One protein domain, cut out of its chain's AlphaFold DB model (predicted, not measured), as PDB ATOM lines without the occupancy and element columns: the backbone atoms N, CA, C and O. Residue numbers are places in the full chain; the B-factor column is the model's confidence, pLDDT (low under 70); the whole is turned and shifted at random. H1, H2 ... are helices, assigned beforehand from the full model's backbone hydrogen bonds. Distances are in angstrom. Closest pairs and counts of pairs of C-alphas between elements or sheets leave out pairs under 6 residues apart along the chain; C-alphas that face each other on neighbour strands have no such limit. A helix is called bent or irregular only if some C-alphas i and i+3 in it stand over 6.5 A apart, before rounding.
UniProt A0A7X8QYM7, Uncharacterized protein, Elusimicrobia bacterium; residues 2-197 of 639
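Overview. This is residues 2 to 197 of the 639 residues of an uncharacterized protein of Elusimicrobia bacterium (UniProt A0A7X8QYM7). Look for three groups of helices: H1, H2 and H4 side by side; H11 with H9, H10 and H13 packed on it; and H6 and H8 side by side, with H7 on H6. H3 and H7 lie toward opposite ends of the longest axis, and H5 extends beyond H4 as an arm that touches no other helix. The printed part has 196 residues with thirteen named helices, H1 to H13 in order, and no named strand; its class is all helix. It is compact, with a radius of gyration of the C-alphas of 18.4 A and spans of 52 by 40 by 28 A.

Arrangement. Start with H1, residues 2 to 13, which touches H4, residues 43 to 55, the same way at a shallow tilt of 25 degrees; the closest C-alphas, of Gly 10 and Pro 53, are 3.4 A apart. H2, residues 22 to 32, touches H4 at Pro 23 and Leu 50, closest C-alphas 5.5 A apart, opposite ways at a shallow tilt of 9 degrees. H3, residues 35 to 38, and H5, residues 58 to 68, touch no helix. Go on to H6, residues 78 to 87: it touches H7, residues 98 to 101, at Gln 81 and Tyr 98, closest C-alphas 6.4 A apart. H6 also touches H8, residues 109 to 119, at Ala 87 and Ala 113, closest C-alphas 5.3 A apart, the same way at a shallow tilt of 7 degrees. The hub is H11, residues 157 to 174. Its residues 170 to 174 touch residues 128 to 135 of H9, residues 121 to 138, at a steep tilt of 60 degrees; the closest C-alphas, of Val 128 and Ala 174, are 5.3 A apart. H10, residues 140 to 152, forms a helical hairpin with H11, closest C-alphas Val 150 and Phe 159, 5.4 A apart. H13, residues 187 to 195, touches H10 at Phe 146 and Ala 194, closest C-alphas 4.1 A apart, and H11 at Ala 166 and Leu 190, closest C-alphas 7.5 A apart. H12, residues 180 to 183, is near H9 and H11. Every O i to N i+4 pair is within hydrogen-bond range in H1, H2, H5, H8, H9, H10, H11 and H13, against 7 of 9 in H4 and 5 of 6 in H6; H3, H7 and H12 are too short for such a pair.

Along the chain. Find C-alpha 2 at (-26.340, 12.487, -64.750), where H1 begins. H4, 17.8 A long, is only just irregular: C-alphas 50 and 53 are 6.8 A apart. H9 runs 26.0 A from C-alpha 121 at (-29.852, 23.046, -100.486), H10 18.1 A and H11 25.4 A. H13 ends at C-alpha 195, (-49.721, 22.423, -67.783).

Size, cuts and confidence. The two C-alphas farthest apart, of Arg 38 and Pro 99, are 53.2 A apart. The printed part has no cut and no long link. Its mean pLDDT is 93.9, and no printed residue is under 70.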
ATOM      1  N   GLU A   2     -26.679  12.436 -63.336       83.75
ATOM      2  CA  GLU A   2     -26.340  12.487 -64.750       83.75
ATOM      3  C   GLU A   2     -26.006  11.109 -65.309       83.75
ATOM      4  O   GLU A   2     -26.420  10.814 -66.416       83.75
ATOM      5  N   LEU A   3     -25.344  10.233 -64.540       89.38
ATOM      6  CA  LEU A   3     -25.086   8.859 -64.979       89.38
ATOM      7  C   LEU A   3     -26.385   8.066 -65.191       89.38
ATOM      8  O   LEU A   3     -26.502   7.329 -66.164       89.38
ATOM      9  N   VAL A   4     -27.377   8.240 -64.311       91.50
ATOM     10  CA  VAL A   4     -28.700   7.619 -64.480       91.50
ATOM     11  C   VAL A   4     -29.396   8.215 -65.701       91.50
ATOM     12  O   VAL A   4     -29.918   7.466 -66.515       91.50
ATOM     13  N   ALA A   5     -29.348   9.537 -65.882       88.75
ATOM     14  CA  ALA A   5     -29.920  10.198 -67.055       88.75
ATOM     15  C   ALA A   5     -29.256   9.744 -68.370       88.75
ATOM     16  O   ALA A   5     -29.959   9.379 -69.307       88.75
ATOM     17  N   ALA A   6     -27.924   9.699 -68.425       93.25
ATOM     18  CA  ALA A   6     -27.149   9.206 -69.562       93.25
ATOM     19  C   ALA A   6     -27.509   7.749 -69.878       93.25
ATOM     20  O   ALA A   6     -27.773   7.394 -71.024       93.25
ATOM     21  N   SER A   7     -27.618   6.915 -68.848       94.62
ATOM     22  CA  SER A   7     -28.056   5.538 -69.012       94.62
ATOM     23  C   SER A   7     -29.498   5.425 -69.512       94.62
ATOM     24  O   SER A   7     -29.761   4.630 -70.406       94.62
ATOM     25  N   LEU A   8     -30.436   6.239 -69.016       93.12
ATOM     26  CA  LEU A   8     -31.816   6.261 -69.518       93.12
ATOM     27  C   LEU A   8     -31.891   6.718 -70.979       93.12
ATOM     28  O   LEU A   8     -32.669   6.159 -71.752       93.12
ATOM     29  N   ILE A   9     -31.052   7.679 -71.384       92.06
ATOM     30  CA  ILE A   9     -30.903   8.053 -72.795       92.06
ATOM     31  C   ILE A   9     -30.390   6.848 -73.600       92.06
ATOM     32  O   ILE A   9     -30.960   6.534 -74.641       92.06
ATOM     33  N   GLY A  10     -29.401   6.106 -73.098       93.44
ATOM     34  CA  GLY A  10     -28.934   4.870 -73.741       93.44
ATOM     35  C   GLY A  10     -30.001   3.788 -73.857       93.44
ATOM     36  O   GLY A  10     -30.189   3.216 -74.925       93.44
ATOM     37  N   VAL A  11     -30.783   3.554 -72.801       93.25
ATOM     38  CA  VAL A  11     -31.930   2.635 -72.856       93.25
ATOM     39  C   VAL A  11     -32.936   3.100 -73.913       93.25
ATOM     40  O   VAL A  11     -33.484   2.278 -74.643       93.25
ATOM     41  N   SER A  12     -33.146   4.411 -74.067       90.94
ATOM     42  CA  SER A  12     -34.049   4.951 -75.090       90.94
ATOM     43  C   SER A  12     -33.560   4.719 -76.530       90.94
ATOM     44  O   SER A  12     -34.392   4.574 -77.431       90.94
ATOM     45  N   PHE A  13     -32.244   4.594 -76.758       91.00
ATOM     46  CA  PHE A  13     -31.674   4.301 -78.083       91.00
ATOM     47  C   PHE A  13     -32.121   2.944 -78.624       91.00
ATOM     48  O   PHE A  13     -32.289   2.805 -79.834       91.00
ATOM     49  N   MET A  14     -32.410   1.987 -77.737       83.94
ATOM     50  CA  MET A  14     -32.946   0.671 -78.102       83.94
ATOM     51  C   MET A  14     -34.315   0.753 -78.788       83.94
ATOM     52  O   MET A  14     -34.718  -0.175 -79.484       83.94
ATOM     53  N   PHE A  15     -35.038   1.858 -78.596       79.75
ATOM     54  CA  PHE A  15     -36.379   2.058 -79.140       79.75
ATOM     55  C   PHE A  15     -36.445   3.176 -80.184       79.75
ATOM     56  O   PHE A  15     -37.374   3.194 -80.995       79.75
ATOM     57  N   LYS A  16     -35.522   4.148 -80.137       81.56
ATOM     58  CA  LYS A  16     -35.596   5.395 -80.913       81.56
ATOM     59  C   LYS A  16     -34.209   5.910 -81.313       81.56
ATOM     60  O   LYS A  16     -33.580   6.672 -80.582       81.56
ATOM     61  N   SER A  17     -33.795   5.605 -82.542       88.19
ATOM     62  CA  SER A  17     -32.598   6.187 -83.166       88.19
ATOM     63  C   SER A  17     -32.606   7.723 -83.308       88.19
ATOM     64  O   SER A  17     -31.521   8.300 -83.229       88.19
ATOM     65  N   PRO A  18     -33.749   8.448 -83.412       91.56
ATOM     66  CA  PRO A  18     -33.724   9.914 -83.490       91.56
ATOM     67  C   PRO A  18     -33.153  10.609 -82.248       91.56
ATOM     68  O   PRO A  18     -32.862  11.799 -82.300       91.56
ATOM     69  N   LEU A  19     -32.981   9.908 -81.122       92.88
ATOM     70  CA  LEU A  19     -32.364  10.465 -79.916       92.88
ATOM     71  C   LEU A  19     -30.833  10.388 -79.923       92.88
ATOM     72  O   LEU A  19     -30.213  10.949 -79.024       92.88
ATOM     73  N   ALA A  20     -30.218   9.758 -80.932       94.56
ATOM     74  CA  ALA A  20     -28.775   9.527 -80.991       94.56
ATOM     75  C   ALA A  20     -27.948  10.802 -80.755       94.56
ATOM     76  O   ALA A  20     -26.963  10.779 -80.024       94.56
ATOM     77  N   LEU A  21     -28.369  11.940 -81.312       96.06
ATOM     78  CA  LEU A  21     -27.630  13.198 -81.196       96.06
ATOM     79  C   LEU A  21     -27.952  14.000 -79.921       96.06
ATOM     80  O   LEU A  21     -27.260  14.973 -79.625       96.06
ATOM     81  N   LEU A  22     -28.948  13.587 -79.129       95.88
ATOM     82  CA  LEU A  22     -29.362  14.297 -77.916       95.88
ATOM     83  C   LEU A  22     -28.225  14.445 -76.883       95.88
ATOM     84  O   LEU A  22     -28.067  15.552 -76.370       95.88
ATOM     85  N   PRO A  23     -27.390  13.423 -76.592       96.31
ATOM     86  CA  PRO A  23     -26.245  13.579 -75.695       96.31
ATOM     87  C   PRO A  23     -25.282  14.697 -76.098       96.31
ATOM     88  O   PRO A  23     -24.827  15.449 -75.238       96.31
ATOM     89  N   PHE A  24     -25.006  14.845 -77.397       97.25
ATOM     90  CA  PHE A  24     -24.137  15.910 -77.901       97.25
ATOM     91  C   PHE A  24     -24.777  17.282 -77.722       97.25
ATOM     92  O   PHE A  24     -24.103  18.227 -77.325       97.25
ATOM     93  N   VAL A  25     -26.087  17.384 -77.954       97.19
ATOM     94  CA  VAL A  25     -26.845  18.625 -77.752       97.19
ATOM     95  C   VAL A  25     -26.878  19.023 -76.274       97.19
ATOM     96  O   VAL A  25     -26.682  20.194 -75.953       97.19
ATOM     97  N   LEU A  26     -27.056  18.064 -75.360       96.06
ATOM     98  CA  LEU A  26     -27.010  18.312 -73.916       96.06
ATOM     99  C   LEU A  26     -25.602  18.693 -73.440       96.06
ATOM    100  O   LEU A  26     -25.454  19.646 -72.679       96.06
ATOM    101  N   ALA A  27     -24.563  18.008 -73.925       96.38
ATOM    102  CA  ALA A  27     -23.177  18.352 -73.613       96.38
ATOM    103  C   ALA A  27     -22.811  19.750 -74.137       96.38
ATOM    104  O   ALA A  27     -22.206  20.546 -73.417       96.38
ATOM    105  N   ALA A  28     -23.232  20.088 -75.361       97.38
ATOM    106  CA  ALA A  28     -23.065  21.422 -75.925       97.38
ATOM    107  C   ALA A  28     -23.804  22.478 -75.091       97.38
ATOM    108  O   ALA A  28     -23.237  23.527 -74.799       97.38
ATOM    109  N   TYR A  29     -25.030  22.197 -74.642       97.06
ATOM    110  CA  TYR A  29     -25.766  23.089 -73.748       97.06
ATOM    111  C   TYR A  29     -25.022  23.332 -72.429       97.06
ATOM    112  O   TYR A  29     -24.897  24.480 -72.003       97.06
ATOM    113  N   ASP A  30     -24.486  22.293 -71.793       95.94
ATOM    114  CA  ASP A  30     -23.733  22.418 -70.542       95.94
ATOM    115  C   ASP A  30     -22.438  23.237 -70.714       95.94
ATOM    116  O   ASP A  30     -22.107  24.070 -69.861       95.94
ATOM    117  N   LEU A  31     -21.741  23.064 -71.842       97.00
ATOM    118  CA  LEU A  31     -20.560  23.855 -72.200       97.00
ATOM    119  C   LEU A  31     -20.919  25.326 -72.461       97.00
ATOM    120  O   LEU A  31     -20.336  26.226 -71.850       97.00
ATOM    121  N   LEU A  32     -21.902  25.578 -73.330       97.38
ATOM    122  CA  LEU A  32     -22.296  26.923 -73.764       97.38
ATOM    123  C   LEU A  32     -22.995  27.722 -72.659       97.38
ATOM    124  O   LEU A  32     -22.858  28.940 -72.593       97.38
ATOM    125  N   SER A  33     -23.707  27.055 -71.750       96.50
ATOM    126  CA  SER A  33     -24.333  27.703 -70.593       96.50
ATOM    127  C   SER A  33     -23.341  28.043 -69.475       96.50
ATOM    128  O   SER A  33     -23.742  28.623 -68.462       96.50
ATOM    129  N   GLY A  34     -22.056  27.695 -69.625       96.62
ATOM    130  CA  GLY A  34     -20.995  28.005 -68.667       96.62
ATOM    131  C   GLY A  34     -21.031  27.168 -67.387       96.62
ATOM    132  O   GLY A  34     -20.308  27.491 -66.446       96.62
ATOM    133  N   LYS A  35     -21.831  26.095 -67.333       95.69
ATOM    134  CA  LYS A  35     -21.914  25.216 -66.153       95.69
ATOM    135  C   LYS A  35     -20.573  24.614 -65.781       95.69
ATOM    136  O   LYS A  35     -20.256  24.504 -64.603       95.69
ATOM    137  N   LEU A  36     -19.775  24.264 -66.790       95.31
ATOM    138  CA  LEU A  36     -18.447  23.702 -66.576       95.31
ATOM    139  C   LEU A  36     -17.538  24.710 -65.857       95.31
ATOM    140  O   LEU A  36     -16.832  24.344 -64.926       95.31
ATOM    141  N   LYS A  37     -17.611  25.994 -66.235       96.50
ATOM    142  CA  LYS A  37     -16.857  27.075 -65.579       96.50
ATOM    143  C   LYS A  37     -17.356  27.356 -64.160       96.50
ATOM    144  O   LYS A  37     -16.557  27.710 -63.306       96.50
ATOM    145  N   ARG A  38     -18.662  27.194 -63.908       96.88
ATOM    146  CA  ARG A  38     -19.269  27.348 -62.574       96.88
ATOM    147  C   ARG A  38     -19.084  26.127 -61.662       96.88
ATOM    148  O   ARG A  38     -19.481  26.190 -60.506       96.88
ATOM    149  N   GLY A  39     -18.516  25.026 -62.161       95.94
ATOM    150  CA  GLY A  39     -18.386  23.773 -61.408       95.94
ATOM    151  C   GLY A  39     -19.707  23.020 -61.199       95.94
ATOM    152  O   GLY A  39     -19.750  22.074 -60.421       95.94
ATOM    153  N   GLU A  40     -20.780  23.409 -61.896       93.94
ATOM    154  CA  GLU A  40     -22.093  22.736 -61.858       93.94
ATOM    155  C   GLU A  40     -22.089  21.414 -62.645       93.94
ATOM    156  O   GLU A  40     -22.972  20.580 -62.476       93.94
ATOM    157  N   THR A  41     -21.099  21.223 -63.520       95.00
ATOM    158  CA  THR A  41     -20.824  19.972 -64.235       95.00
ATOM    159  C   THR A  41     -19.315  19.734 -64.276       95.00
ATOM    160  O   THR A  41     -18.523  20.615 -63.936       95.00
ATOM    161  N   SER A  42     -18.890  18.551 -64.710       96.12
ATOM    162  CA  SER A  42     -17.474  18.200 -64.850       96.12
ATOM    163  C   SER A  42     -17.206  17.495 -66.175       96.12
ATOM    164  O   SER A  42     -18.100  16.885 -66.759       96.12
ATOM    165  N   TRP A  43     -15.948  17.500 -66.621       97.00
ATOM    166  CA  TRP A  43     -15.531  16.748 -67.810       97.00
ATOM    167  C   TRP A  43     -15.869  15.258 -67.727       97.00
ATOM    168  O   TRP A  43     -16.247  14.663 -68.731       97.00
ATOM    169  N   LYS A  44     -15.802  14.665 -66.527       96.44
ATOM    170  CA  LYS A  44     -16.187  13.264 -66.304       96.44
ATOM    171  C   LYS A  44     -17.677  13.043 -66.574       96.44
ATOM    172  O   LYS A  44     -18.036  12.049 -67.194       96.44
ATOM    173  N   LEU A  45     -18.533  13.973 -66.141       93.19
ATOM    174  CA  LEU A  45     -19.981  13.900 -66.360       93.19
ATOM    175  C   LEU A  45     -20.345  14.132 -67.826       93.19
ATOM    176  O   LEU A  45     -21.180  13.405 -68.355       93.19
ATOM    177  N   LEU A  46     -19.683  15.077 -68.501       95.38
ATOM    178  CA  LEU A  46     -19.844  15.283 -69.943       95.38
ATOM    179  C   LEU A  46     -19.423  14.037 -70.728       95.38
ATOM    180  O   LEU A  46     -20.165  13.573 -71.587       95.38
ATOM    181  N   LEU A  47     -18.274  13.449 -70.392       96.44
ATOM    182  CA  LEU A  47     -17.807  12.218 -71.023       96.44
ATOM    183  C   LEU A  47     -18.771  11.053 -70.762       96.44
ATOM    184  O   LEU A  47     -19.084  10.304 -71.681       96.44
ATOM    185  N   ALA A  48     -19.296  10.927 -69.539       95.81
ATOM    186  CA  ALA A  48     -20.310   9.926 -69.218       95.81
ATOM    187  C   ALA A  48     -21.598  10.144 -70.029       95.81
ATOM    188  O   ALA A  48     -22.114   9.190 -70.606       95.81
ATOM    189  N   MET A  49     -22.081  11.387 -70.135       94.88
ATOM    190  CA  MET A  49     -23.236  11.744 -70.964       94.88
ATOM    191  C   MET A  49     -23.019  11.353 -72.426       94.88
ATOM    192  O   MET A  49     -23.939  10.852 -73.056       94.88
ATOM    193  N   LEU A  50     -21.807  11.539 -72.954       96.31
ATOM    194  CA  LEU A  50     -21.475  11.238 -74.345       96.31
ATOM    195  C   LEU A  50     -21.238   9.750 -74.619       96.31
ATOM    196  O   LEU A  50     -21.585   9.296 -75.700       96.31
ATOM    197  N   LEU A  51     -20.650   8.991 -73.691       96.94
ATOM    198  CA  LEU A  51     -20.239   7.603 -73.942       96.94
ATOM    199  C   LEU A  51     -21.253   6.569 -73.450       96.94
ATOM    200  O   LEU A  51     -21.532   5.598 -74.153       96.94
ATOM    201  N   VAL A  52     -21.819   6.758 -72.255       96.88
ATOM    202  CA  VAL A  52     -22.693   5.760 -71.615       96.88
ATOM    203  C   VAL A  52     -23.913   5.405 -72.473       96.88
ATOM    204  O   VAL A  52     -24.186   4.207 -72.597       96.88
ATOM    205  N   PRO A  53     -24.607   6.358 -73.137       96.44
ATOM    206  CA  PRO A  53     -25.730   6.009 -73.998       96.44
ATOM    207  C   PRO A  53     -25.368   5.014 -75.110       96.44
ATOM    208  O   PRO A  53     -26.144   4.116 -75.419       96.44
ATOM    209  N   TYR A  54     -24.170   5.150 -75.681       96.44
ATOM    210  CA  TYR A  54     -23.686   4.312 -76.778       96.44
ATOM    211  C   TYR A  54     -23.163   2.961 -76.301       96.44
ATOM    212  O   TYR A  54     -23.341   1.959 -76.989       96.44
ATOM    213  N   VAL A  55     -22.575   2.899 -75.103       96.31
ATOM    214  CA  VAL A  55     -22.188   1.625 -74.477       96.31
ATOM    215  C   VAL A  55     -23.413   0.731 -74.261       96.31
ATOM    216  O   VAL A  55     -23.357  -0.471 -74.511       96.31
ATOM    217  N   LEU A  56     -24.553   1.309 -73.873       95.62
ATOM    218  CA  LEU A  56     -25.809   0.564 -73.721       95.62
ATOM    219  C   LEU A  56     -26.411   0.086 -75.054       95.62
ATOM    220  O   LEU A  56     -27.307  -0.751 -75.061       95.62
ATOM    221  N   LEU A  57     -25.895   0.553 -76.192       94.56
ATOM    222  CA  LEU A  57     -26.300   0.091 -77.520       94.56
ATOM    223  C   LEU A  57     -25.462  -1.105 -78.012       94.56
ATOM    224  O   LEU A  57     -25.776  -1.709 -79.041       94.56
ATOM    225  N   LEU A  58     -24.407  -1.490 -77.279       94.75
ATOM    226  CA  LEU A  58     -23.532  -2.605 -77.651       94.75
ATOM    227  C   LEU A  58     -24.275  -3.940 -77.819       94.75
ATOM    228  O   LEU A  58     -23.991  -4.614 -78.805       94.75
ATOM    229  N   PRO A  59     -25.244  -4.341 -76.964       94.06
ATOM    230  CA  PRO A  59     -25.966  -5.599 -77.169       94.06
ATOM    231  C   PRO A  59     -26.745  -5.636 -78.488       94.06
ATOM    232  O   PRO A  59     -26.761  -6.658 -79.173       94.06
ATOM    233  N   TRP A  60     -27.353  -4.511 -78.872       92.69
ATOM    234  CA  TRP A  60     -28.045  -4.368 -80.153       92.69
ATOM    235  C   TRP A  60     -27.065  -4.413 -81.330       92.69
ATOM    236  O   TRP A  60     -27.268  -5.153 -82.288       92.69
ATOM    237  N   THR A  61     -25.960  -3.675 -81.223       93.50
ATOM    238  CA  THR A  61     -24.913  -3.628 -82.253       93.50
ATOM    239  C   THR A  61     -24.268  -5.000 -82.456       93.50
ATOM    240  O   THR A  61     -24.063  -5.428 -83.589       93.50
ATOM    241  N   ALA A  62     -24.005  -5.730 -81.369       93.00
ATOM    242  CA  ALA A  62     -23.485  -7.091 -81.407       93.00
ATOM    243  C   ALA A  62     -24.483  -8.060 -82.052       93.00
ATOM    244  O   ALA A  62     -24.091  -8.879 -82.883       93.00
ATOM    245  N   MET A  63     -25.778  -7.940 -81.730       91.50
ATOM    246  CA  MET A  63     -26.828  -8.704 -82.406       91.50
ATOM    247  C   MET A  63     -26.832  -8.415 -83.912       91.50
ATOM    248  O   MET A  63     -26.855  -9.356 -84.700       91.50
ATOM    249  N   ASN A  64     -26.762  -7.147 -84.319       89.81
ATOM    250  CA  ASN A  64     -26.730  -6.779 -85.731       89.81
ATOM    251  C   ASN A  64     -25.496  -7.326 -86.454       89.81
ATOM    252  O   ASN A  64     -25.632  -7.927 -87.519       89.81
ATOM    253  N   ALA A  65     -24.311  -7.176 -85.857       91.25
ATOM    254  CA  ALA A  65     -23.063  -7.696 -86.407       91.25
ATOM    255  C   ALA A  65     -23.112  -9.217 -86.588       91.25
ATOM    256  O   ALA A  65     -22.648  -9.736 -87.601       91.25
ATOM    257  N   HIS A  66     -23.724  -9.929 -85.642       89.19
ATOM    258  CA  HIS A  66     -23.851 -11.382 -85.695       89.19
ATOM    259  C   HIS A  66     -24.921 -11.863 -86.685       89.19
ATOM    260  O   HIS A  66     -24.694 -12.832 -87.402       89.19
ATOM    261  N   VAL A  67     -26.088 -11.209 -86.735       83.94
ATOM    262  CA  VAL A  67     -27.231 -11.634 -87.571       83.94
ATOM    263  C   VAL A  67     -27.086 -11.186 -89.022       83.94
ATOM    264  O   VAL A  67     -27.412 -11.946 -89.929       83.94
ATOM    265  N   PHE A  68     -26.633  -9.953 -89.246       82.81
ATOM    266  CA  PHE A  68     -26.588  -9.335 -90.572       82.81
ATOM    267  C   PHE A  68     -25.177  -9.281 -91.162       82.81
ATOM    268  O   PHE A  68     -25.023  -8.833 -92.293       82.81
ATOM    269  N   HIS A  69     -24.153  -9.725 -90.420       86.81
ATOM    270  CA  HIS A  69     -22.741  -9.636 -90.820       86.81
ATOM    271  C   HIS A  69     -22.297  -8.200 -91.148       86.81
ATOM    272  O   HIS A  69     -21.419  -7.980 -91.978       86.81
ATOM    273  N   GLN A  70     -22.925  -7.213 -90.502       86.44
ATOM    274  CA  GLN A  70     -22.691  -5.790 -90.731       86.44
ATOM    275  C   GLN A  70     -22.652  -5.038 -89.403       86.44
ATOM    276  O   GLN A  70     -23.482  -5.261 -88.519       86.44
ATOM    277  N   PHE A  71     -21.693  -4.121 -89.265       92.12
ATOM    278  CA  PHE A  71     -21.644  -3.220 -88.121       92.12
ATOM    279  C   PHE A  71     -22.715  -2.133 -88.277       92.12
ATOM    280  O   PHE A  71     -22.502  -1.119 -88.940       92.12
ATOM    281  N   THR A  72     -23.868  -2.354 -87.647       90.12
ATOM    282  CA  THR A  72     -24.989  -1.409 -87.654       90.12
ATOM    283  C   THR A  72     -25.304  -0.995 -86.228       90.12
ATOM    284  O   THR A  72     -25.749  -1.811 -85.421       90.12
ATOM    285  N   LEU A  73     -25.092   0.286 -85.928       91.75
ATOM    286  CA  LEU A  73     -25.308   0.842 -84.592       91.75
ATOM    287  C   LEU A  73     -26.800   0.845 -84.200       91.75
ATOM    288  O   LEU A  73     -27.144   0.537 -83.066       91.75
ATOM    289  N   PHE A  74     -27.690   1.137 -85.154       90.69
ATOM    290  CA  PHE A  74     -29.147   1.200 -84.959       90.69
ATOM    291  C   PHE A  74     -29.880   0.204 -85.877       90.69
ATOM    292  O   PHE A  74     -29.483  -0.954 -85.970       90.69
ATOM    293  N   GLU A  75     -30.972   0.606 -86.526       84.75
ATOM    294  CA  GLU A  75     -31.632  -0.180 -87.571       84.75
ATOM    295  C   GLU A  75     -31.036   0.136 -88.951       84.75
ATOM    296  O   GLU A  75     -30.723   1.290 -89.248       84.75
ATOM    297  N   ALA A  76     -30.889  -0.889 -89.794       80.12
ATOM    298  CA  ALA A  76     -30.563  -0.732 -91.208       80.12
ATOM    299  C   ALA A  76     -31.851  -0.733 -92.049       80.12
ATOM    300  O   ALA A  76     -32.876  -1.290 -91.651       80.12
ATOM    301  N   ASP A  77     -31.789  -0.102 -93.220       85.25
ATOM    302  CA  ASP A  77     -32.793  -0.117 -94.292       85.25
ATOM    303  C   ASP A  77     -34.133   0.578 -94.037       85.25
ATOM    304  O   ASP A  77     -34.637   1.257 -94.930       85.25
ATOM    305  N   ARG A  78     -34.717   0.481 -92.840       84.44
ATOM    306  CA  ARG A  78     -36.021   1.110 -92.556       84.44
ATOM    307  C   ARG A  78     -35.955   2.629 -92.609       84.44
ATOM    308  O   ARG A  78     -36.804   3.264 -93.231       84.44
ATOM    309  N   ALA A  79     -34.907   3.205 -92.026       90.12
ATOM    310  CA  ALA A  79     -34.684   4.645 -92.056       90.12
ATOM    311  C   ALA A  79     -34.354   5.164 -93.466       90.12
ATOM    312  O   ALA A  79     -34.587   6.341 -93.740       90.12
ATOM    313  N   ASN A  80     -33.864   4.305 -94.376       93.00
ATOM    314  CA  ASN A  80     -33.441   4.722 -95.714       93.00
ATOM    315  C   ASN A  80     -34.575   5.401 -96.476       93.00
ATOM    316  O   ASN A  80     -34.332   6.394 -97.149       93.00
ATOM    317  N   GLN A  81     -35.813   4.923 -96.344       91.69
ATOM    318  CA  GLN A  81     -36.943   5.543 -97.034       91.69
ATOM    319  C   GLN A  81     -37.168   6.985 -96.566       91.69
ATOM    320  O   GLN A  81     -37.253   7.868 -97.409       91.69
ATOM    321  N   ASN A  82     -37.147   7.226 -95.250       94.62
ATOM    322  CA  ASN A  82     -37.287   8.560 -94.655       94.62
ATOM    323  C   ASN A  82     -36.114   9.494 -94.979       94.62
ATOM    324  O   ASN A  82     -36.294  10.706 -95.097       94.62
ATOM    325  N   ILE A  83     -34.908   8.935 -95.103       96.00
ATOM    326  CA  ILE A  83     -33.715   9.664 -95.544       96.00
ATOM    327  C   ILE A  83     -33.866  10.066 -97.016       96.00
ATOM    328  O   ILE A  83     -33.590  11.211 -97.369       96.00
ATOM    329  N   ILE A  84     -34.354   9.155 -97.864       96.00
ATOM    330  CA  ILE A  84     -34.540   9.389 -99.299       96.00
ATOM    331  C   ILE A  84     -35.578  10.476 -99.549       96.00
ATOM    332  O   ILE A  84     -35.293  11.479-100.203       96.00
ATOM    333  N   THR A  85     -36.776  10.306 -99.000       95.44
ATOM    334  CA  THR A  85     -37.863  11.293 -99.079       95.44
ATOM    335  C   THR A  85     -37.458  12.613 -98.421       95.44
ATOM    336  O   THR A  85     -37.728  13.686 -98.962       95.44
ATOM    337  N   GLY A  86     -36.734  12.527 -97.301       96.50
ATOM    338  CA  GLY A  86     -36.081  13.631 -96.611       96.50
ATOM    339  C   GLY A  86     -35.252  14.496 -97.559       96.50
ATOM    340  O   GLY A  86     -35.528  15.689 -97.706       96.50
ATOM    341  N   ALA A  87     -34.282  13.878 -98.232       97.56
ATOM    342  CA  ALA A  87     -33.352  14.532 -99.150       97.56
ATOM    343  C   ALA A  87     -34.021  15.049-100.435       97.56
ATOM    344  O   ALA A  87     -33.637  16.101-100.935       97.56
ATOM    345  N   LEU A  88     -35.058  14.367-100.937       96.06
ATOM    346  CA  LEU A  88     -35.849  14.812-102.099       96.06
ATOM    347  C   LEU A  88     -36.776  16.001-101.799       96.06
ATOM    348  O   LEU A  88     -37.441  16.511-102.700       96.06
ATOM    349  N   GLY A  89     -36.851  16.432-100.539       95.69
ATOM    350  CA  GLY A  89     -37.724  17.521-100.115       95.69
ATOM    351  C   GLY A  89     -39.208  17.144-100.047       95.69
ATOM    352  O   GLY A  89     -40.058  18.033-100.103       95.69
ATOM    353  N   ILE A  90     -39.511  15.844 -99.924       94.50
ATOM    354  CA  ILE A  90     -40.868  15.328 -99.722       94.50
ATOM    355  C   ILE A  90     -41.238  15.474 -98.244       94.50
ATOM    356  O   ILE A  90     -40.482  15.073 -97.355       94.50
ATOM    357  N   THR A  91     -42.392  16.062 -97.966       94.75
ATOM    358  CA  THR A  91     -42.837  16.409 -96.613       94.75
ATOM    359  C   THR A  91     -43.224  15.153 -95.829       94.75
ATOM    360  O   THR A  91     -42.712  14.923 -94.732       94.75
ATOM    361  N   HIS A  92     -44.045  14.293 -96.433       92.00
ATOM    362  CA  HIS A  92     -44.562  13.064 -95.831       92.00
ATOM    363  C   HIS A  92     -43.695  11.838 -96.119       92.00
ATOM    364  O   HIS A  92     -43.021  11.757 -97.147       92.00
ATOM    365  N   THR A  93     -43.709  10.855 -95.217       90.31
ATOM    366  CA  THR A  93     -43.070   9.564 -95.502       90.31
ATOM    367  C   THR A  93     -43.774   8.850 -96.644       90.31
ATOM    368  O   THR A  93     -45.004   8.784 -96.719       90.31
ATOM    369  N   VAL A  94     -42.949   8.286 -97.518       87.81
ATOM    370  CA  VAL A  94     -43.373   7.527 -98.682       87.81
ATOM    371  C   VAL A  94     -42.779   6.134 -98.570       87.81
ATOM    372  O   VAL A  94     -41.557   5.963 -98.580       87.81
ATOM    373  N   GLU A  95     -43.655   5.140 -98.469       85.12
ATOM    374  CA  GLU A  95     -43.232   3.744 -98.476       85.12
ATOM    375  C   GLU A  95     -42.719   3.375 -99.874       85.12
ATOM    376  O   GLU A  95     -43.284   3.793-100.886       85.12
ATOM    377  N   GLY A  96     -41.617   2.625 -99.943       84.19
ATOM    378  CA  GLY A  96     -41.049   2.183-101.219       84.19
ATOM    379  C   GLY A  96     -40.358   3.292-102.022       84.19
ATOM    380  O   GLY A  96     -40.402   3.271-103.249       84.19
ATOM    381  N   ALA A  97     -39.735   4.274-101.362       89.44
ATOM    382  CA  ALA A  97     -39.043   5.392-102.020       89.44
ATOM    383  C   ALA A  97     -37.710   5.019-102.707       89.44
ATOM    384  O   ALA A  97     -37.188   5.803-103.492       89.44
ATOM    385  N   TYR A  98     -37.158   3.826-102.450       89.75
ATOM    386  CA  TYR A  98     -35.845   3.398-102.964       89.75
ATOM    387  C   TYR A  98     -35.656   3.562-104.486       89.75
ATOM    388  O   TYR A  98     -34.623   4.103-104.888       89.75
ATOM    389  N   PRO A  99     -36.639   3.204-105.342       85.44
ATOM    390  CA  PRO A  99     -36.572   3.434-106.784       85.44
ATOM    391  C   PRO A  99     -36.243   4.873-107.183       85.44
ATOM    392  O   PRO A  99     -35.541   5.079-108.165       85.44
ATOM    393  N   LEU A 100     -36.692   5.873-106.415       87.56
ATOM    394  CA  LEU A 100     -36.477   7.288-106.737       87.56
ATOM    395  C   LEU A 100     -35.001   7.692-106.740       87.56
ATOM    396  O   LEU A 100     -34.644   8.695-107.352       87.56
ATOM    397  N   THR A 101     -34.153   6.917-106.065       91.50
ATOM    398  CA  THR A 101     -32.720   7.197-105.959       91.50
ATOM    399  C   THR A 101     -31.928   6.750-107.184       91.50
ATOM    400  O   THR A 101     -30.861   7.299-107.445       91.50
ATOM    401  N   GLY A 102     -32.418   5.740-107.916       87.44
ATOM    402  CA  GLY A 102     -31.634   5.040-108.937       87.44
ATOM    403  C   GLY A 102     -30.406   4.294-108.390       87.44
ATOM    404  O   GLY A 102     -29.541   3.909-109.172       87.44
ATOM    405  N   LEU A 103     -30.295   4.108-107.070       88.62
ATOM    406  CA  LEU A 103     -29.151   3.441-106.456       88.62
ATOM    407  C   LEU A 103     -29.179   1.925-106.695       88.62
ATOM    408  O   LEU A 103     -30.243   1.305-106.591       88.62
ATOM    409  N   PRO A 104     -28.012   1.297-106.938       86.56
ATOM    410  CA  PRO A 104     -27.918  -0.151-106.936       86.56
ATOM    411  C   PRO A 104     -28.110  -0.705-105.509       86.56
ATOM    412  O   PRO A 104     -27.812  -0.009-104.530       86.56
ATOM    413  N   PRO A 105     -28.566  -1.964-105.363       80.88
ATOM    414  CA  PRO A 105     -28.699  -2.604-104.056       80.88
ATOM    415  C   PRO A 105     -27.391  -2.550-103.254       80.88
ATOM    416  O   PRO A 105     -26.326  -2.882-103.768       80.88
ATOM    417  N   GLY A 106     -27.476  -2.144-101.985       83.50
ATOM    418  CA  GLY A 106     -26.324  -2.049-101.077       83.50
ATOM    419  C   GLY A 106     -25.535  -0.737-101.156       83.50
ATOM    420  O   GLY A 106     -24.625  -0.537-100.355       83.50
ATOM    421  N   ALA A 107     -25.880   0.182-102.063       90.19
ATOM    422  CA  ALA A 107     -25.271   1.509-102.068       90.19
ATOM    423  C   ALA A 107     -25.632   2.319-100.810       90.19
ATOM    424  O   ALA A 107     -26.714   2.178-100.231       90.19
ATOM    425  N   SER A 108     -24.727   3.218-100.409       92.19
ATOM    426  CA  SER A 108     -24.914   4.073 -99.234       92.19
ATOM    427  C   SER A 108     -25.964   5.156 -99.489       92.19
ATOM    428  O   SER A 108     -25.693   6.182-100.116       92.19
ATOM    429  N   VAL A 109     -27.161   4.949 -98.939       94.50
ATOM    430  CA  VAL A 109     -28.263   5.922 -98.987       94.50
ATOM    431  C   VAL A 109     -27.890   7.230 -98.285       94.50
ATOM    432  O   VAL A 109     -28.262   8.299 -98.756       94.50
ATOM    433  N   MET A 110     -27.116   7.165 -97.199       94.12
ATOM    434  CA  MET A 110     -26.655   8.358 -96.478       94.12
ATOM    435  C   MET A 110     -25.746   9.239 -97.338       94.12
ATOM    436  O   MET A 110     -25.916  10.457 -97.350       94.12
ATOM    437  N   LEU A 111     -24.807   8.637 -98.077       96.00
ATOM    438  CA  LEU A 111     -23.916   9.384 -98.967       96.00
ATOM    439  C   LEU A 111     -24.702  10.028-100.115       96.00
ATOM    440  O   LEU A 111     -24.525  11.213-100.387       96.00
ATOM    441  N   TRP A 112     -25.605   9.269-100.738       97.44
ATOM    442  CA  TRP A 112     -26.499   9.786-101.773       97.44
ATOM    443  C   TRP A 112     -27.366  10.942-101.255       97.44
ATOM    444  O   TRP A 112     -27.476  11.977-101.905       97.44
ATOM    445  N   ALA A 113     -27.929  10.814-100.053       97.75
ATOM    446  CA  ALA A 113     -28.753  11.857 -99.454       97.75
ATOM    447  C   ALA A 113     -27.945  13.131 -99.187       97.75
ATOM    448  O   ALA A 113     -28.411  14.222 -99.503       97.75
ATOM    449  N   ALA A 114     -26.717  13.004 -98.675       97.69
ATOM    450  CA  ALA A 114     -25.821  14.142 -98.492       97.69
ATOM    451  C   ALA A 114     -25.515  14.844 -99.826       97.69
ATOM    452  O   ALA A 114     -25.605  16.068 -99.902       97.69
ATOM    453  N   GLN A 115     -25.231  14.082-100.889       97.75
ATOM    454  CA  GLN A 115     -25.020  14.627-102.236       97.75
ATOM    455  C   GLN A 115     -26.258  15.372-102.744       97.75
ATOM    456  O   GLN A 115     -26.135  16.490-103.238       97.75
ATOM    457  N   MET A 116     -27.450  14.798-102.566       97.56
ATOM    458  CA  MET A 116     -28.709  15.430-102.968       97.56
ATOM    459  C   MET A 116     -28.984  16.730-102.207       97.56
ATOM    460  O   MET A 116     -29.377  17.725-102.817       97.56
ATOM    461  N   VAL A 117     -28.741  16.752-100.894       97.94
ATOM    462  CA  VAL A 117     -28.918  17.956-100.069       97.94
ATOM    463  C   VAL A 117     -27.933  19.052-100.474       97.94
ATOM    464  O   VAL A 117     -28.331  20.207-100.594       97.94
ATOM    465  N   VAL A 118     -26.668  18.705-100.733       97.75
ATOM    466  CA  VAL A 118     -25.647  19.664-101.189       97.75
ATOM    467  C   VAL A 118     -25.944  20.180-102.600       97.75
ATOM    468  O   VAL A 118     -25.735  21.360-102.866       97.75
ATOM    469  N   ALA A 119     -26.463  19.332-103.490       97.81
ATOM    470  CA  ALA A 119     -26.846  19.727-104.845       97.81
ATOM    471  C   ALA A 119     -28.092  20.634-104.871       97.81
ATOM    472  O   ALA A 119     -28.222  21.482-105.755       97.81
ATOM    473  N   HIS A 120     -29.002  20.484-103.901       97.06
ATOM    474  CA  HIS A 120     -30.278  21.205-103.857       97.06
ATOM    475  C   HIS A 120     -30.604  21.774-102.459       97.06
ATOM    476  O   HIS A 120     -31.668  21.482-101.897       97.06
ATOM    477  N   PRO A 121     -29.750  22.645-101.890       97.50
ATOM    478  CA  PRO A 121     -29.852  23.046-100.486       97.50
ATOM    479  C   PRO A 121     -31.134  23.831-100.191       97.50
ATOM    480  O   PRO A 121     -31.778  23.605 -99.170       97.50
ATOM    481  N   LEU A 122     -31.557  24.712-101.105       97.25
ATOM    482  CA  LEU A 122     -32.780  25.504-100.932       97.25
ATOM    483  C   LEU A 122     -34.045  24.638-100.963       97.25
ATOM    484  O   LEU A 122     -34.976  24.898-100.203       97.25
ATOM    485  N   VAL A 123     -34.070  23.590-101.795       95.00
ATOM    486  CA  VAL A 123     -35.193  22.639-101.854       95.00
ATOM    487  C   VAL A 123     -35.305  21.891-100.530       95.00
ATOM    488  O   VAL A 123     -36.398  21.791 -99.972       95.00
ATOM    489  N   TYR A 124     -34.170  21.427-100.000       97.31
ATOM    490  CA  TYR A 124     -34.123  20.732 -98.722       97.31
ATOM    491  C   TYR A 124     -34.541  21.640 -97.558       97.31
ATOM    492  O   TYR A 124     -35.434  21.277 -96.797       97.31
ATOM    493  N   VAL A 125     -33.982  22.852 -97.450       97.62
ATOM    494  CA  VAL A 125     -34.344  23.815 -96.392       97.62
ATOM    495  C   VAL A 125     -35.826  24.185 -96.458       97.62
ATOM    496  O   VAL A 125     -36.506  24.164 -95.432       97.62
ATOM    497  N   ALA A 126     -36.365  24.462 -97.650       96.81
ATOM    498  CA  ALA A 126     -37.788  24.752 -97.816       96.81
ATOM    499  C   ALA A 126     -38.673  23.574 -97.377       96.81
ATOM    500  O   ALA A 126     -39.718  23.785 -96.763       96.81
ATOM    501  N   ALA A 127     -38.256  22.336 -97.654       96.50
ATOM    502  CA  ALA A 127     -38.963  21.146 -97.195       96.50
ATOM    503  C   ALA A 127     -38.888  20.971 -95.671       96.50
ATOM    504  O   ALA A 127     -39.902  20.668 -95.050       96.50
ATOM    505  N   VAL A 128     -37.732  21.222 -95.048       98.00
ATOM    506  CA  VAL A 128     -37.594  21.211 -93.580       98.00
ATOM    507  C   VAL A 128     -38.547  22.227 -92.946       98.00
ATOM    508  O   VAL A 128     -39.266  21.881 -92.013       98.00
ATOM    509  N   LEU A 129     -38.631  23.450 -93.481       97.88
ATOM    510  CA  LEU A 129     -39.568  24.471 -92.994       97.88
ATOM    511  C   LEU A 129     -41.035  24.047 -93.163       97.88
ATOM    512  O   LEU A 129     -41.823  24.213 -92.233       97.88
ATOM    513  N   ARG A 130     -41.397  23.444 -94.305       96.81
ATOM    514  CA  ARG A 130     -42.739  22.874 -94.522       96.81
ATOM    515  C   ARG A 130     -43.070  21.783 -93.508       96.81
ATOM    516  O   ARG A 130     -44.156  21.790 -92.942       96.81
ATOM    517  N   ARG A 131     -42.124  20.890 -93.207       97.62
ATOM    518  CA  ARG A 131     -42.306  19.836 -92.196       97.62
ATOM    519  C   ARG A 131     -42.418  20.402 -90.785       97.62
ATOM    520  O   ARG A 131     -43.237  19.916 -90.016       97.62
ATOM    521  N   LEU A 132     -41.641  21.431 -90.438       98.00
ATOM    522  CA  LEU A 132     -41.781  22.135 -89.158       98.00
ATOM    523  C   LEU A 132     -43.175  22.753 -89.016       98.00
ATOM    524  O   LEU A 132     -43.810  22.597 -87.974       98.00
ATOM    525  N   PHE A 133     -43.661  23.404 -90.074       97.44
ATOM    526  CA  PHE A 133     -45.016  23.944 -90.114       97.44
ATOM    527  C   PHE A 133     -46.067  22.837 -89.969       97.44
ATOM    528  O   PHE A 133     -46.936  22.939 -89.111       97.44
ATOM    529  N   LEU A 134     -45.937  21.741 -90.719       95.75
ATOM    530  CA  LEU A 134     -46.835  20.588 -90.636       95.75
ATOM    531  C   LEU A 134     -46.866  19.954 -89.233       95.75
ATOM    532  O   LEU A 134     -47.930  19.643 -88.709       95.75
ATOM    533  N   ILE A 135     -45.707  19.773 -88.591       97.19
ATOM    534  CA  ILE A 135     -45.646  19.255 -87.215       97.19
ATOM    535  C   ILE A 135     -46.401  20.192 -86.264       97.19
ATOM    536  O   ILE A 135     -47.124  19.723 -85.383       97.19
ATOM    537  N   PHE A 136     -46.247  21.507 -86.437       97.62
ATOM    538  CA  PHE A 136     -46.957  22.499 -85.636       97.62
ATOM    539  C   PHE A 136     -48.476  22.445 -85.861       97.62
ATOM    540  O   PHE A 136     -49.226  22.492 -84.885       97.62
ATOM    541  N   THR A 137     -48.945  22.290 -87.106       96.88
ATOM    542  CA  THR A 137     -50.384  22.256 -87.425       96.88
ATOM    543  C   THR A 137     -51.100  21.013 -86.904       96.88
ATOM    544  O   THR A 137     -52.318  21.055 -86.742       96.88
ATOM    545  N   TRP A 138     -50.385  19.940 -86.558       96.25
ATOM    546  CA  TRP A 138     -50.993  18.779 -85.903       96.25
ATOM    547  C   TRP A 138     -51.559  19.092 -84.513       96.25
ATOM    548  O   TRP A 138     -52.604  18.556 -84.160       96.25
ATOM    549  N   HIS A 139     -50.889  19.951 -83.732       96.88
ATOM    550  CA  HIS A 139     -51.320  20.353 -82.381       96.88
ATOM    551  C   HIS A 139     -50.919  21.807 -82.060       96.88
ATOM    552  O   HIS A 139     -50.123  22.043 -81.141       96.88
ATOM    553  N   PRO A 140     -51.460  22.811 -82.773       97.50
ATOM    554  CA  PRO A 140     -50.971  24.191 -82.700       97.50
ATOM    555  C   PRO A 140     -51.116  24.789 -81.298       97.50
ATOM    556  O   PRO A 140     -50.209  25.456 -80.794       97.50
ATOM    557  N   TRP A 141     -52.226  24.492 -80.616       97.88
ATOM    558  CA  TRP A 141     -52.487  24.951 -79.249       97.88
ATOM    559  C   TRP A 141     -51.504  24.369 -78.239       97.88
ATOM    560  O   TRP A 141     -51.040  25.084 -77.355       97.88
ATOM    561  N   LEU A 142     -51.143  23.093 -78.396       97.56
ATOM    562  CA  LEU A 142     -50.211  22.410 -77.506       97.56
ATOM    563  C   LEU A 142     -48.803  23.001 -77.629       97.56
ATOM    564  O   LEU A 142     -48.187  23.332 -76.618       97.56
ATOM    565  N   PHE A 143     -48.321  23.189 -78.862       97.88
ATOM    566  CA  PHE A 143     -47.031  23.831 -79.120       97.88
ATOM    567  C   PHE A 143     -46.997  25.274 -78.626       97.88
ATOM    568  O   PHE A 143     -46.022  25.687 -78.002       97.88
ATOM    569  N   THR A 144     -48.071  26.030 -78.860       98.00
ATOM    570  CA  THR A 144     -48.172  27.427 -78.422       98.00
ATOM    571  C   THR A 144     -48.169  27.521 -76.897       98.00
ATOM    572  O   THR A 144     -47.358  28.251 -76.328       98.00
ATOM    573  N   ALA A 145     -49.009  26.738 -76.215       98.00
ATOM    574  CA  ALA A 145     -49.072  26.710 -74.757       98.00
ATOM    575  C   ALA A 145     -47.734  26.276 -74.138       98.00
ATOM    576  O   ALA A 145     -47.237  26.918 -73.210       98.00
ATOM    577  N   PHE A 146     -47.103  25.238 -74.692       98.12
ATOM    578  CA  PHE A 146     -45.772  24.802 -74.279       98.12
ATOM    579  C   PHE A 146     -44.717  25.900 -74.480       98.12
ATOM    580  O   PHE A 146     -43.934  26.177 -73.572       98.12
ATOM    581  N   GLY A 147     -44.719  26.572 -75.634       97.94
ATOM    582  CA  GLY A 147     -43.810  27.679 -75.929       97.94
ATOM    583  C   GLY A 147     -43.954  28.828 -74.930       97.94
ATOM    584  O   GLY A 147     -42.957  29.290 -74.374       97.94
ATOM    585  N   ILE A 148     -45.190  29.231 -74.616       97.94
ATOM    586  CA  ILE A 148     -45.466  30.247 -73.588       97.94
ATOM    587  C   ILE A 148     -44.975  29.766 -72.215       97.94
ATOM    588  O   ILE A 148     -44.364  30.546 -71.484       97.94
ATOM    589  N   ALA A 149     -45.174  28.491 -71.865       96.75
ATOM    590  CA  ALA A 149     -44.718  27.933 -70.593       96.75
ATOM    591  C   ALA A 149     -43.188  27.969 -70.462       96.75
ATOM    592  O   ALA A 149     -42.668  28.386 -69.422       96.75
ATOM    593  N   VAL A 150     -42.467  27.595 -71.525       96.94
ATOM    594  CA  VAL A 150     -41.001  27.666 -71.595       96.94
ATOM    595  C   VAL A 150     -40.520  29.114 -71.505       96.94
ATOM    596  O   VAL A 150     -39.591  29.392 -70.749       96.94
ATOM    597  N   LEU A 151     -41.164  30.055 -72.204       97.06
ATOM    598  CA  LEU A 151     -40.806  31.476 -72.156       97.06
ATOM    599  C   LEU A 151     -41.056  32.091 -70.773       97.06
ATOM    600  O   LEU A 151     -40.174  32.766 -70.232       97.06
ATOM    601  N   ARG A 152     -42.216  31.818 -70.163       95.69
ATOM    602  CA  ARG A 152     -42.564  32.266 -68.805       95.69
ATOM    603  C   ARG A 152     -41.575  31.727 -67.774       95.69
ATOM    604  O   ARG A 152     -41.140  32.463 -66.892       95.69
ATOM    605  N   ASN A 153     -41.166  30.468 -67.922       94.44
ATOM    606  CA  ASN A 153     -40.245  29.791 -67.013       94.44
ATOM    607  C   ASN A 153     -38.796  29.748 -67.525       94.44
ATOM    608  O   ASN A 153     -38.008  28.937 -67.043       94.44
ATOM    609  N   ARG A 154     -38.389  30.643 -68.438       95.31
ATOM    610  CA  ARG A 154     -37.060  30.615 -69.093       95.31
ATOM    611  C   ARG A 154     -35.859  30.691 -68.145       95.31
ATOM    612  O   ARG A 154     -34.755  30.302 -68.510       95.31
ATOM    613  N   ARG A 155     -36.062  31.199 -66.923       94.44
ATOM    614  CA  ARG A 155     -35.035  31.228 -65.865       94.44
ATOM    615  C   ARG A 155     -34.844  29.863 -65.195       94.44
ATOM    616  O   ARG A 155     -33.783  29.598 -64.645       94.44
ATOM    617  N   SER A 156     -35.850  28.990 -65.256       93.75
ATOM    618  CA  SER A 156     -35.780  27.625 -64.743       93.75
ATOM    619  C   SER A 156     -34.992  26.747 -65.706       93.75
ATOM    620  O   SER A 156     -35.328  26.607 -66.881       93.75
ATOM    621  N   GLU A 157     -33.937  26.118 -65.203       92.12
ATOM    622  CA  GLU A 157     -33.132  25.179 -65.982       92.12
ATOM    623  C   GLU A 157     -33.948  23.997 -66.516       92.12
ATOM    624  O   GLU A 157     -33.767  23.596 -67.662       92.12
ATOM    625  N   LYS A 158     -34.917  23.511 -65.733       91.69
ATOM    626  CA  LYS A 158     -35.800  22.405 -66.128       91.69
ATOM    627  C   LYS A 158     -36.567  22.723 -67.414       91.69
ATOM    628  O   LYS A 158     -36.613  21.894 -68.314       91.69
ATOM    629  N   PHE A 159     -37.110  23.938 -67.525       94.81
ATOM    630  CA  PHE A 159     -37.832  24.377 -68.725       94.81
ATOM    631  C   PHE A 159     -36.905  24.645 -69.905       94.81
ATOM    632  O   PHE A 159     -37.296  24.387 -71.039       94.81
ATOM    633  N   ARG A 160     -35.672  25.105 -69.661       95.94
ATOM    634  CA  ARG A 160     -34.665  25.241 -70.725       95.94
ATOM    635  C   ARG A 160     -34.300  23.886 -71.323       95.94
ATOM    636  O   ARG A 160     -34.317  23.750 -72.540       95.94
ATOM    637  N   ILE A 161     -34.042  22.880 -70.485       94.81
ATOM    638  CA  ILE A 161     -33.727  21.517 -70.938       94.81
ATOM    639  C   ILE A 161     -34.940  20.874 -71.623       94.81
ATOM    640  O   ILE A 161     -34.787  20.273 -72.682       94.81
ATOM    641  N   LEU A 162     -36.149  21.036 -71.074       95.38
ATOM    642  CA  LEU A 162     -37.372  20.511 -71.687       95.38
ATOM    643  C   LEU A 162     -37.659  21.169 -73.047       95.38
ATOM    644  O   LEU A 162     -37.990  20.478 -74.008       95.38
ATOM    645  N   GLY A 163     -37.489  22.491 -73.144       97.44
ATOM    646  CA  GLY A 163     -37.596  23.232 -74.400       97.44
ATOM    647  C   GLY A 163     -36.547  22.793 -75.422       97.44
ATOM    648  O   GLY A 163     -36.887  22.567 -76.579       97.44
ATOM    649  N   LEU A 164     -35.298  22.597 -74.987       97.38
ATOM    650  CA  LEU A 164     -34.215  22.082 -75.826       97.38
ATOM    651  C   LEU A 164     -34.518  20.671 -76.344       97.38
ATOM    652  O   LEU A 164     -34.332  20.413 -77.527       97.38
ATOM    653  N   PHE A 165     -35.024  19.778 -75.489       95.75
ATOM    654  CA  PHE A 165     -35.442  18.432 -75.880       95.75
ATOM    655  C   PHE A 165     -36.570  18.466 -76.917       95.75
ATOM    656  O   PHE A 165     -36.473  17.796 -77.943       95.75
ATOM    657  N   ALA A 166     -37.615  19.267 -76.683       97.50
ATOM    658  CA  ALA A 166     -38.730  19.400 -77.616       97.50
ATOM    659  C   ALA A 166     -38.273  19.961 -78.971       97.50
ATOM    660  O   ALA A 166     -38.603  19.397 -80.013       97.50
ATOM    661  N   ALA A 167     -37.461  21.022 -78.956       97.75
ATOM    662  CA  ALA A 167     -36.897  21.614 -80.165       97.75
ATOM    663  C   ALA A 167     -36.013  20.611 -80.920       97.75
ATOM    664  O   ALA A 167     -36.202  20.415 -82.117       97.75
ATOM    665  N   TYR A 168     -35.109  19.923 -80.218       97.50
ATOM    666  CA  TYR A 168     -34.275  18.865 -80.785       97.50
ATOM    667  C   TYR A 168     -35.122  17.782 -81.461       97.50
ATOM    668  O   TYR A 168     -34.879  17.440 -82.617       97.50
ATOM    669  N   PHE A 169     -36.134  17.267 -80.758       96.69
ATOM    670  CA  PHE A 169     -36.959  16.165 -81.239       96.69
ATOM    671  C   PHE A 169     -37.759  16.551 -82.486       96.69
ATOM    672  O   PHE A 169     -37.861  15.758 -83.419       96.69
ATOM    673  N   VAL A 170     -38.298  17.771 -82.531       97.75
ATOM    674  CA  VAL A 170     -38.999  18.293 -83.711       97.75
ATOM    675  C   VAL A 170     -38.031  18.484 -84.878       97.75
ATOM    676  O   VAL A 170     -38.301  18.009 -85.979       97.75
ATOM    677  N   VAL A 171     -36.881  19.122 -84.640       97.69
ATOM    678  CA  VAL A 171     -35.900  19.424 -85.690       97.69
ATOM    679  C   VAL A 171     -35.334  18.149 -86.310       97.69
ATOM    680  O   VAL A 171     -35.333  18.034 -87.533       97.69
ATOM    681  N   ILE A 172     -34.917  17.165 -85.505       96.75
ATOM    682  CA  ILE A 172     -34.319  15.931 -86.039       96.75
ATOM    683  C   ILE A 172     -35.301  15.148 -86.919       96.75
ATOM    684  O   ILE A 172     -34.896  14.558 -87.918       96.75
ATOM    685  N   HIS A 173     -36.600  15.182 -86.602       96.31
ATOM    686  CA  HIS A 173     -37.618  14.557 -87.447       96.31
ATOM    687  C   HIS A 173     -37.939  15.398 -88.681       96.31
ATOM    688  O   HIS A 173     -38.121  14.823 -89.745       96.31
ATOM    689  N   ALA A 174     -37.953  16.731 -88.583       97.56
ATOM    690  CA  ALA A 174     -38.171  17.610 -89.735       97.56
ATOM    691  C   ALA A 174     -37.030  17.545 -90.772       97.56
ATOM    692  O   ALA A 174     -37.243  17.834 -91.951       97.56
ATOM    693  N   MET A 175     -35.826  17.126 -90.366       97.31
ATOM    694  CA  MET A 175     -34.721  16.824 -91.289       97.31
ATOM    695  C   MET A 175     -34.995  15.603 -92.186       97.31
ATOM    696  O   MET A 175     -34.388  15.469 -93.251       97.31
ATOM    697  N   LEU A 176     -35.922  14.734 -91.789       96.00
ATOM    698  CA  LEU A 176     -36.399  13.579 -92.549       96.00
ATOM    699  C   LEU A 176     -37.835  13.832 -93.020       96.00
ATOM    700  O   LEU A 176     -38.436  14.833 -92.647       96.00
ATOM    701  N   SER A 177     -38.417  12.949 -93.831       94.81
ATOM    702  CA  SER A 177     -39.873  13.002 -94.022       94.81
ATOM    703  C   SER A 177     -40.614  12.621 -92.738       94.81
ATOM    704  O   SER A 177     -40.140  11.781 -91.967       94.81
ATOM    705  N   VAL A 178     -41.785  13.217 -92.512       94.75
ATOM    706  CA  VAL A 178     -42.500  13.103 -91.235       94.75
ATOM    707  C   VAL A 178     -43.802  12.313 -91.358       94.75
ATOM    708  O   VAL A 178     -44.526  12.398 -92.347       94.75
ATOM    709  N   GLU A 179     -44.125  11.561 -90.306       93.62
ATOM    710  CA  GLU A 179     -45.434  10.943 -90.083       93.62
ATOM    711  C   GLU A 179     -45.957  11.367 -88.711       93.62
ATOM    712  O   GLU A 179     -45.189  11.465 -87.752       93.62
ATOM    713  N   TYR A 180     -47.275  11.532 -88.583       93.50
ATOM    714  CA  TYR A 180     -47.928  11.944 -87.332       93.50
ATOM    715  C   TYR A 180     -47.498  11.097 -86.119       93.50
ATOM    716  O   TYR A 180     -47.199  11.614 -85.039       93.50
ATOM    717  N   ARG A 181     -47.362   9.778 -86.316       93.75
ATOM    718  CA  ARG A 181     -46.950   8.834 -85.263       93.75
ATOM    719  C   ARG A 181     -45.523   9.030 -84.748       93.75
ATOM    720  O   ARG A 181     -45.202   8.542 -83.667       93.75
ATOM    721  N   TYR A 182     -44.657   9.725 -85.486       93.94
ATOM    722  CA  TYR A 182     -43.284   9.981 -85.036       93.94
ATOM    723  C   TYR A 182     -43.245  10.923 -83.836       93.94
ATOM    724  O   TYR A 182     -42.349  10.812 -83.003       93.94
ATOM    725  N   MET A 183     -44.255  11.782 -83.694       95.81
ATOM    726  CA  MET A 183     -44.352  12.737 -82.597       95.81
ATOM    727  C   MET A 183     -45.073  12.193 -81.354       95.81
ATOM    728  O   MET A 183     -45.092  12.864 -80.327       95.81
ATOM    729  N   PHE A 184     -45.605  10.963 -81.386       94.25
ATOM    730  CA  PHE A 184     -46.286  10.356 -80.229       94.25
ATOM    731  C   PHE A 184     -45.479  10.408 -78.923       94.25
ATOM    732  O   PHE A 184     -46.072  10.713 -77.891       94.25
ATOM    733  N   PRO A 185     -44.149  10.174 -78.922       91.75
ATOM    734  CA  PRO A 185     -43.355  10.287 -77.699       91.75
ATOM    735  C   PRO A 185     -43.241  11.721 -77.160       91.75
ATOM    736  O   PRO A 185     -42.981  11.906 -75.975       91.75
ATOM    737  N   LEU A 186     -43.408  12.732 -78.017       95.19
ATOM    738  CA  LEU A 186     -43.253  14.139 -77.658       95.19
ATOM    739  C   LEU A 186     -44.531  14.717 -77.031       95.19
ATOM    740  O   LEU A 186     -44.442  15.562 -76.140       95.19
ATOM    741  N   TRP A 187     -45.714  14.247 -77.440       94.94
ATOM    742  CA  TRP A 187     -47.003  14.793 -76.991       94.94
ATOM    743  C   TRP A 187     -47.179  14.841 -75.467       94.94
ATOM    744  O   TRP A 187     -47.526  15.914 -74.966       94.94
ATOM    745  N   PRO A 188     -46.871  13.777 -74.695       94.62
ATOM    746  CA  PRO A 188     -46.977  13.839 -73.239       94.62
ATOM    747  C   PRO A 188     -46.034  14.878 -72.621       94.62
ATOM    748  O   PRO A 188     -46.418  15.580 -71.690       94.62
ATOM    749  N   ALA A 189     -44.818  15.024 -73.157       93.19
ATOM    750  CA  ALA A 189     -43.846  15.995 -72.659       93.19
ATOM    751  C   ALA A 189     -44.303  17.441 -72.908       93.19
ATOM    752  O   ALA A 189     -44.174  18.287 -72.020       93.19
ATOM    753  N   LEU A 190     -44.886  17.719 -74.081       97.19
ATOM    754  CA  LEU A 190     -45.465  19.032 -74.373       97.19
ATOM    755  C   LEU A 190     -46.681  19.321 -73.492       97.19
ATOM    756  O   LEU A 190     -46.789  20.427 -72.975       97.19
ATOM    757  N   ALA A 191     -47.562  18.339 -73.277       96.62
ATOM    758  CA  ALA A 191     -48.749  18.499 -72.435       96.62
ATOM    759  C   ALA A 191     -48.376  18.791 -70.977       96.62
ATOM    760  O   ALA A 191     -48.891  19.739 -70.385       96.62
ATOM    761  N   LEU A 192     -47.415  18.043 -70.426       92.25
ATOM    762  CA  LEU A 192     -46.881  18.287 -69.087       92.25
ATOM    763  C   LEU A 192     -46.203  19.659 -68.985       92.25
ATOM    764  O   LEU A 192     -46.406  20.375 -68.007       92.25
ATOM    765  N   GLY A 193     -45.428  20.059 -69.997       94.62
ATOM    766  CA  GLY A 193     -44.808  21.383 -70.025       94.62
ATOM    767  C   GLY A 193     -45.830  22.519 -70.142       94.62
ATOM    768  O   GLY A 193     -45.691  23.534 -69.465       94.62
ATOM    769  N   ALA A 194     -46.881  22.341 -70.947       96.69
ATOM    770  CA  ALA A 194     -47.969  23.302 -71.111       96.69
ATOM    771  C   ALA A 194     -48.811  23.458 -69.833       96.69
ATOM    772  O   ALA A 194     -49.233  24.570 -69.514       96.69
ATOM    773  N   ALA A 195     -48.997  22.383 -69.058       93.94
ATOM    774  CA  ALA A 195     -49.721  22.423 -67.783       93.94
ATOM    775  C   ALA A 195     -49.108  23.417 -66.777       93.94
ATOM    776  O   ALA A 195     -49.821  23.988 -65.951       93.94
ATOM    777  N   ALA A 196     -47.811  23.716 -66.898       91.00
ATOM    778  CA  ALA A 196     -47.138  24.707 -66.063       91.00
ATOM    779  C   ALA A 196     -47.625  26.152 -66.268       91.00
ATOM    780  O   ALA A 196     -47.307  27.028 -65.463       91.00
ATOM    781  N   LEU A 197     -48.419  26.437 -67.309       92.06
ATOM    782  CA  LEU A 197     -49.126  27.717 -67.418       92.06
ATOM    783  C   LEU A 197     -50.122  27.926 -66.273       92.06
ATOM    784  O   LEU A 197     -50.331  29.065 -65.848       92.06
TER     785      LEU A 197